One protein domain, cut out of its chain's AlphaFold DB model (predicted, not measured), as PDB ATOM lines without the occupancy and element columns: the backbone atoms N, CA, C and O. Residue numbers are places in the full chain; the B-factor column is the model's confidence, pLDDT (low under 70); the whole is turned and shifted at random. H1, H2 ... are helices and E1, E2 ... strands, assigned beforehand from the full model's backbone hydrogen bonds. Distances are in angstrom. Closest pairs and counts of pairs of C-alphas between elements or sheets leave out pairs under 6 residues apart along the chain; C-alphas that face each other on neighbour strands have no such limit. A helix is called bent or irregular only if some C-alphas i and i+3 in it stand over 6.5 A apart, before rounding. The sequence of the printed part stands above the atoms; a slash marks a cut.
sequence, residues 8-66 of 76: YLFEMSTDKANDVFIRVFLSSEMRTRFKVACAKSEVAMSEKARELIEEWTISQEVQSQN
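What this domain is: This is residues 8 to 66 of the 76 residues of an uncharacterized protein of Calothrix sp. PCC 6303 (UniProt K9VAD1). Two helices meet near their ends as an L, with H2 as its long arm and H1 as its short one, and a slender two-stranded hairpin, E1 and E2, comes before them in the printed part and stands apart from H2. The arrangement is loose: residues 50 to 66 of H2 stick out as a free arm, and residues 27 to 33, of which 28 to 33 belong to H1, stand free as well. The printed part has 59 residues, with two named strands and then two named helices in the order E1, E2, H1, H2; the sheet E1 - E2 is antiparallel, and the class is mostly helix. The whole is loose, with a radius of gyration of the C-alphas of 14.0 A and spans of 35 by 34 by 22 A.

Where its parts are: E1 is residues 8 to 10, 6.2 A from first to last C-alpha, and begins at C-alpha 8 at (326.315, 252.303, 82.118). E2 is residues 21 to 23, 6.5 A long. H1 is residues 28 to 40, 18.5 A long, and its C-alpha 28 is at (330.403, 268.310, 89.412). H2 is residues 45 to 66, 32.0 A long, and ends at C-alpha 66 at (353.674, 241.054, 81.426). Neither helix is bent or irregular.

How they stand to each other: E1 and E2 form a hairpin, antiparallel at 152 degrees between their N-to-C directions. C-alphas 9 and 22 face each other at 5.2 A. N 10 and O 21 are within hydrogen-bond range at 3.4 A, and so are N 23 and O 8 at 3.5 A. E1 is apart from H1 and from H2, and E2 is apart from H2. H1 and H2 touch, with the C-alphas of Cys 38 and Met 45 the closest at 6.0 A. H1 touches H2 with residues 34 to 38 alone, and H2 touches H1 with residues 45 to 48 alone. The lines of H1 and H2 are about perpendicular, at 79 degrees. In H1 and H2 every O i to N i+4 pair is within hydrogen-bond range.

The domain as a whole: The C-alphas of Asp 15 and Asn 66 are the two farthest apart, 38.4 A. The printed part runs from residue 8 to residue 66 and has no cut. The links from E2 to H1 and from H1 to H2 are tight, the link from E1 to E2 is short, and there is no long link. The mean pLDDT of the printed part is 76.9; residues 8 to 19 and 63 to 66 of the model are under 70.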
ATOM      1  N   TYR A   8     327.442 252.858  82.860       50.84
ATOM      2  CA  TYR A   8     326.315 252.303  82.118       50.84
ATOM      3  C   TYR A   8     326.594 252.453  80.623       50.84
ATOM      4  O   TYR A   8     326.611 253.570  80.093       50.84
ATOM      5  N   LEU A   9     326.829 251.326  79.950       51.12
ATOM      6  CA  LEU A   9     326.964 251.273  78.499       51.12
ATOM      7  C   LEU A   9     325.561 251.217  77.888       51.12
ATOM      8  O   LEU A   9     324.812 250.278  78.145       51.12
ATOM      9  N   PHE A  10     325.186 252.246  77.131       46.69
ATOM     10  CA  PHE A  10     323.904 252.291  76.430       46.69
ATOM     11  C   PHE A  10     324.189 252.150  74.936       46.69
ATOM     12  O   PHE A  10     324.703 253.074  74.304       46.69
ATOM     13  N   GLU A  11     323.873 250.990  74.364       50.62
ATOM     14  CA  GLU A  11     323.895 250.817  72.914       50.62
ATOM     15  C   GLU A  11     322.719 251.595  72.310       50.62
ATOM     16  O   GLU A  11     321.551 251.278  72.532       50.62
ATOM     17  N   MET A  12     323.029 252.654  71.564       49.59
ATOM     18  CA  MET A  12     322.076 253.335  70.694       49.59
ATOM     19  C   MET A  12     322.612 253.288  69.271       49.59
ATOM     20  O   MET A  12     323.777 253.583  69.028       49.59
ATOM     21  N   SER A  13     321.744 252.905  68.338       46.09
ATOM     22  CA  SER A  13     322.070 252.712  66.930       46.09
ATOM     23  C   SER A  13     322.336 254.058  66.251       46.09
ATOM     24  O   SER A  13     321.406 254.750  65.839       46.09
ATOM     25  N   THR A  14     323.602 254.451  66.136       50.34
ATOM     26  CA  THR A  14     324.015 255.505  65.202       50.34
ATOM     27  C   THR A  14     324.345 254.915  63.838       50.34
ATOM     28  O   THR A  14     324.958 253.859  63.740       50.34
ATOM     29  N   ASP A  15     323.980 255.643  62.781       57.19
ATOM     30  CA  ASP A  15     324.158 255.315  61.351       57.19
ATOM     31  C   ASP A  15     325.638 255.105  60.927       57.19
ATOM     32  O   ASP A  15     325.947 254.744  59.795       57.19
ATOM     33  N   LYS A  16     326.582 255.292  61.861       56.53
ATOM     34  CA  LYS A  16     327.978 254.855  61.772       56.53
ATOM     35  C   LYS A  16     328.116 253.542  62.538       56.53
ATOM     36  O   LYS A  16     328.111 253.536  63.764       56.53
ATOM     37  N   ALA A  17     328.228 252.446  61.796       57.53
ATOM     38  CA  ALA A  17     327.949 251.065  62.202       57.53
ATOM     39  C   ALA A  17     328.627 250.488  63.473       57.53
ATOM     40  O   ALA A  17     328.375 249.328  63.768       57.53
ATOM     41  N   ASN A  18     329.461 251.221  64.224       66.31
ATOM     42  CA  ASN A  18     330.116 250.720  65.446       66.31
ATOM     43  C   ASN A  18     330.324 251.783  66.548       66.31
ATOM     44  O   ASN A  18     331.082 251.546  67.487       66.31
ATOM     45  N   ASP A  19     329.701 252.959  66.446       69.00
ATOM     46  CA  ASP A  19     329.835 253.977  67.494       69.00
ATOM     47  C   ASP A  19     328.900 253.637  68.677       69.00
ATOM     48  O   ASP A  19     327.690 253.508  68.501       69.00
ATOM     49  N   VAL A  20     329.459 253.487  69.887       73.38
ATOM     50  CA  VAL A  20     328.715 253.189  71.130       73.38
ATOM     51  C   VAL A  20     328.760 254.393  72.072       73.38
ATOM     52  O   VAL A  20     329.808 255.015  72.257       73.38
ATOM     53  N   PHE A  21     327.633 254.720  72.712       73.75
ATOM     54  CA  PHE A  21     327.564 255.807  73.686       73.75
ATOM     55  C   PHE A  21     327.905 255.322  75.097       73.75
ATOM     56  O   PHE A  21     327.267 254.427  75.653       73.75
ATOM     57  N   ILE A  22     328.882 255.983  75.720       76.19
ATOM     58  CA  ILE A  22     329.273 255.735  77.109       76.19
ATOM     59  C   ILE A  22     328.768 256.890  77.965       76.19
ATOM     60  O   ILE A  22     329.157 258.045  77.767       76.19
ATOM     61  N   ARG A  23     327.918 256.586  78.950       80.31
ATOM     62  CA  ARG A  23     327.512 257.561  79.961       80.31
ATOM     63  C   ARG A  23     328.330 257.351  81.229       80.31
ATOM     64  O   ARG A  23     328.272 256.296  81.851       80.31
ATOM     65  N   VAL A  24     329.055 258.391  81.628       79.50
ATOM     66  CA  VAL A  24     329.887 258.401  82.838       79.50
ATOM     67  C   VAL A  24     329.334 259.373  83.870       79.50
ATOM     68  O   VAL A  24     328.982 260.513  83.554       79.50
ATOM     69  N   PHE A  25     329.288 258.921  85.120       82.12
ATOM     70  CA  PHE A  25     328.957 259.754  86.265       82.12
ATOM     71  C   PHE A  25     330.244 260.315  86.863       82.12
ATOM     72  O   PHE A  25     331.083 259.585  87.383       82.12
ATOM     73  N   LEU A  26     330.399 261.632  86.776       80.88
ATOM     74  CA  LEU A  26     331.507 262.366  87.375       80.88
ATOM     75  C   LEU A  26     330.952 263.351  88.397       80.88
ATOM     76  O   LEU A  26     329.865 263.907  88.211       80.88
ATOM     77  N   SER A  27     331.719 263.621  89.452       88.81
ATOM     78  CA  SER A  27     331.393 264.716  90.363       88.81
ATOM     79  C   SER A  27     331.361 266.046  89.599       88.81
ATOM     80  O   SER A  27     332.076 266.240  88.609       88.81
ATOM     81  N   SER A  28     330.535 266.992  90.058       83.00
ATOM     82  CA  SER A  28     330.403 268.310  89.412       83.00
ATOM     83  C   SER A  28     331.753 269.030  89.282       83.00
ATOM     84  O   SER A  28     332.035 269.689  88.277       83.00
ATOM     85  N   GLU A  29     332.619 268.855  90.281       87.94
ATOM     86  CA  GLU A  29     333.974 269.391  90.277       87.94
ATOM     87  C   GLU A  29     334.837 268.756  89.175       87.94
ATOM     88  O   GLU A  29     335.431 269.479  88.373       87.94
ATOM     89  N   MET A  30     334.850 267.423  89.069       85.25
ATOM     90  CA  MET A  30     335.622 266.712  88.044       85.25
ATOM     91  C   MET A  30     335.137 267.034  86.634       85.25
ATOM     92  O   MET A  30     335.955 267.318  85.760       85.25
ATOM     93  N   ARG A  31     333.817 267.093  86.415       84.81
ATOM     94  CA  ARG A  31     333.241 267.520  85.129       84.81
ATOM     95  C   ARG A  31     333.717 268.920  84.741       84.81
ATOM     96  O   ARG A  31     334.037 269.168  83.580       84.81
ATOM     97  N   THR A  32     333.760 269.841  85.702       87.56
ATOM     98  CA  THR A  32     334.195 271.221  85.458       87.56
ATOM     99  C   THR A  32     335.677 271.276  85.117       87.56
ATOM    100  O   THR A  32     336.043 271.886  84.115       87.56
ATOM    101  N   ARG A  33     336.523 270.589  85.892       88.56
ATOM    102  CA  ARG A  33     337.966 270.499  85.631       88.56
ATOM    103  C   ARG A  33     338.254 269.881  84.263       88.56
ATOM    104  O   ARG A  33     339.037 270.445  83.506       88.56
ATOM    105  N   PHE A  34     337.566 268.792  83.917       86.31
ATOM    106  CA  PHE A  34     337.697 268.130  82.618       86.31
ATOM    107  C   PHE A  34     337.303 269.057  81.465       86.31
ATOM    108  O   PHE A  34     338.052 269.208  80.504       86.31
ATOM    109  N   LYS A  35     336.173 269.763  81.597       86.75
ATOM    110  CA  LYS A  35     335.724 270.742  80.600       86.75
ATOM    111  C   LYS A  35     336.732 271.877  80.412       86.75
ATOM    112  O   LYS A  35     337.016 272.252  79.281       86.75
ATOM    113  N   VAL A  36     337.272 272.421  81.506       91.62
ATOM    114  CA  VAL A  36     338.286 273.486  81.454       91.62
ATOM    115  C   VAL A  36     339.572 272.984  80.798       91.62
ATOM    116  O   VAL A  36     340.154 273.706  79.996       91.62
ATOM    117  N   ALA A  37     340.007 271.759  81.099       87.88
ATOM    118  CA  ALA A  37     341.179 271.159  80.468       87.88
ATOM    119  C   ALA A  37     340.981 270.974  78.954       87.88
ATOM    120  O   ALA A  37     341.827 271.409  78.181       87.88
ATOM    121  N   CYS A  38     339.832 270.437  78.528       88.31
ATOM    122  CA  CYS A  38     339.505 270.286  77.107       88.31
ATOM    123  C   CYS A  38     339.460 271.640  76.383       88.31
ATOM    124  O   CYS A  38     340.008 271.773  75.295       88.31
ATOM    125  N   ALA A  39     338.878 272.667  77.016       88.88
ATOM    126  CA  ALA A  39     338.816 274.014  76.451       88.88
ATOM    127  C   ALA A  39     340.204 274.655  76.282       88.88
ATOM    128  O   ALA A  39     340.427 275.371  75.315       88.88
ATOM    129  N   LYS A  40     341.141 274.390  77.201       90.00
ATOM    130  CA  LYS A  40     342.528 274.875  77.102       90.00
ATOM    131  C   LYS A  40     343.323 274.197  75.991       90.00
ATOM    132  O   LYS A  40     344.239 274.808  75.459       90.00
ATOM    133  N   SER A  41     343.002 272.943  75.690       86.00
ATOM    134  CA  SER A  41     343.655 272.168  74.635       86.00
ATOM    135  C   SER A  41     342.946 272.276  73.285       86.00
ATOM    136  O   SER A  41     343.409 271.656  72.341       86.00
ATOM    137  N   GLU A  42     341.844 273.032  73.194       86.69
ATOM    138  CA  GLU A  42     341.007 273.171  71.988       86.69
ATOM    139  C   GLU A  42     340.504 271.829  71.418       86.69
ATOM    140  O   GLU A  42     340.268 271.691  70.222       86.69
ATOM    141  N   VAL A  43     340.293 270.838  72.291       86.19
ATOM    142  CA  VAL A  43     339.851 269.486  71.916       86.19
ATOM    143  C   VAL A  43     338.412 269.254  72.371       86.19
ATOM    144  O   VAL A  43     337.986 269.692  73.448       86.19
ATOM    145  N   ALA A  44     337.639 268.527  71.562       84.69
ATOM    146  CA  ALA A  44     336.289 268.124  71.927       84.69
ATOM    147  C   ALA A  44     336.312 267.169  73.133       84.69
ATOM    148  O   ALA A  44     337.096 266.226  73.187       84.69
ATOM    149  N   MET A  45     335.392 267.351  74.088       81.38
ATOM    150  CA  MET A  45     335.310 266.477  75.272       81.38
ATOM    151  C   MET A  45     335.168 264.990  74.912       81.38
ATOM    152  O   MET A  45     335.710 264.147  75.619       81.38
ATOM    153  N   SER A  46     334.459 264.667  73.825       81.69
ATOM    154  CA  SER A  46     334.309 263.296  73.324       81.69
ATOM    155  C   SER A  46     335.611 262.722  72.769       81.69
ATOM    156  O   SER A  46     335.906 261.555  72.998       81.69
ATOM    157  N   GLU A  47     336.398 263.540  72.073       83.62
ATOM    158  CA  GLU A  47     337.685 263.137  71.505       83.62
ATOM    159  C   GLU A  47     338.700 262.893  72.620       83.62
ATOM    160  O   GLU A  47     339.280 261.812  72.695       83.62
ATOM    161  N   LYS A  48     338.797 263.816  73.588       87.19
ATOM    162  CA  LYS A  48     339.704 263.623  74.722       87.19
ATOM    163  C   LYS A  48     339.311 262.435  75.600       87.19
ATOM    164  O   LYS A  48     340.178 261.744  76.125       87.19
ATOM    165  N   ALA A  49     338.010 262.190  75.769       86.12
ATOM    166  CA  ALA A  49     337.528 261.009  76.475       86.12
ATOM    167  C   ALA A  49     337.894 259.715  75.732       86.12
ATOM    168  O   ALA A  49     338.312 258.758  76.378       86.12
ATOM    169  N   ARG A  50     337.788 259.694  74.397       84.75
ATOM    170  CA  ARG A  50     338.196 258.550  73.574       84.75
ATOM    171  C   ARG A  50     339.689 258.259  73.717       84.75
ATOM    172  O   ARG A  50     340.029 257.116  73.989       84.75
ATOM    173  N   GLU A  51     340.544 259.275  73.601       87.50
ATOM    174  CA  GLU A  51     341.998 259.123  73.783       87.50
ATOM    175  C   GLU A  51     342.340 258.517  75.147       87.50
ATOM    176  O   GLU A  51     343.117 257.574  75.231       87.50
ATOM    177  N   LEU A  52     341.727 259.028  76.221       86.56
ATOM    178  CA  LEU A  52     341.965 258.520  77.576       86.56
ATOM    179  C   LEU A  52     341.516 257.064  77.742       86.56
ATOM    180  O   LEU A  52     342.171 256.300  78.446       86.56
ATOM    181  N   ILE A  53     340.399 256.678  77.118       86.56
ATOM    182  CA  ILE A  53     339.913 255.294  77.146       86.56
ATOM    183  C   ILE A  53     340.860 254.383  76.356       86.56
ATOM    184  O   ILE A  53     341.181 253.298  76.833       86.56
ATOM    185  N   GLU A  54     341.325 254.813  75.185       86.50
ATOM    186  CA  GLU A  54     342.238 254.047  74.330       86.50
ATOM    187  C   GLU A  54     343.604 253.850  75.001       86.50
ATOM    188  O   GLU A  54     344.053 252.715  75.150       86.50
ATOM    189  N   GLU A  55     344.213 254.926  75.508       88.88
ATOM    190  CA  GLU A  55     345.486 254.879  76.239       88.88
ATOM    191  C   GLU A  55     345.399 253.957  77.462       88.88
ATOM    192  O   GLU A  55     346.299 253.146  77.718       88.88
ATOM    193  N   TRP A  56     344.291 254.042  78.205       87.88
ATOM    194  CA  TRP A  56     344.094 253.198  79.374       87.88
ATOM    195  C   TRP A  56     343.870 251.728  79.009       87.88
ATOM    196  O   TRP A  56     344.439 250.847  79.651       87.88
ATOM    197  N   THR A  57     343.104 251.453  77.952       86.50
ATOM    198  CA  THR A  57     342.855 250.085  77.470       86.50
ATOM    199  C   THR A  57     344.156 249.414  77.037       86.50
ATOM    200  O   THR A  57     344.472 248.331  77.527       86.50
ATOM    201  N   ILE A  58     344.963 250.104  76.226       89.56
ATOM    202  CA  ILE A  58     346.274 249.611  75.778       89.56
ATOM    203  C   ILE A  58     347.179 249.330  76.984       89.56
ATOM    204  O   ILE A  58     347.819 248.281  77.061       89.56
ATOM    205  N   SER A  59     347.208 250.238  77.964       87.50
ATOM    206  CA  SER A  59     348.008 250.062  79.183       87.50
ATOM    207  C   SER A  59     347.618 248.798  79.964       87.50
ATOM    208  O   SER A  59     348.493 248.087  80.465       87.50
ATOM    209  N   GLN A  60     346.324 248.480  80.034       84.88
ATOM    210  CA  GLN A  60     345.818 247.285  80.714       84.88
ATOM    211  C   GLN A  60     346.109 245.986  79.948       84.88
ATOM    212  O   GLN A  60     346.410 244.962  80.569       84.88
ATOM    213  N   GLU A  61     346.067 246.005  78.614       80.69
ATOM    214  CA  GLU A  61     346.465 244.859  77.785       80.69
ATOM    215  C   GLU A  61     347.955 244.532  77.959       80.69
ATOM    216  O   GLU A  61     348.322 243.374  78.172       80.69
ATOM    217  N   VAL A  62     348.810 245.558  77.980       74.19
ATOM    218  CA  VAL A  62     350.257 245.401  78.196       74.19
ATOM    219  C   VAL A  62     350.560 244.846  79.596       74.19
ATOM    220  O   VAL A  62     351.397 243.953  79.744       74.19
ATOM    221  N   GLN A  63     349.853 245.301  80.637       63.97
ATOM    222  CA  GLN A  63     350.001 244.745  81.991       63.97
ATOM    223  C   GLN A  63     349.522 243.287  82.096       63.97
ATOM    224  O   GLN A  63     350.122 242.484  82.818       63.97
ATOM    225  N   SER A  64     348.484 242.921  81.343       59.94
ATOM    226  CA  SER A  64     347.970 241.546  81.301       59.94
ATOM    227  C   SER A  64     348.967 240.579  80.643       59.94
ATOM    228  O   SER A  64     349.084 239.431  81.072       59.94
ATOM    229  N   GLN A  65     349.751 241.037  79.660       56.19
ATOM    230  CA  GLN A  65     350.783 240.223  79.000       56.19
ATOM    231  C   GLN A  65     352.076 240.084  79.819       56.19
ATOM    232  O   GLN A  65     352.693 239.018  79.812       56.19
ATOM    233  N   ASN A  66     352.459 241.099  80.597       55.53
ATOM    234  CA  ASN A  66     353.674 241.054  81.426       55.53
ATOM    235  C   ASN A  66     353.569 240.155  82.671       55.53
ATOM    236  O   ASN A  66     354.575 239.901  83.331       55.53
TER     237      ASN A  66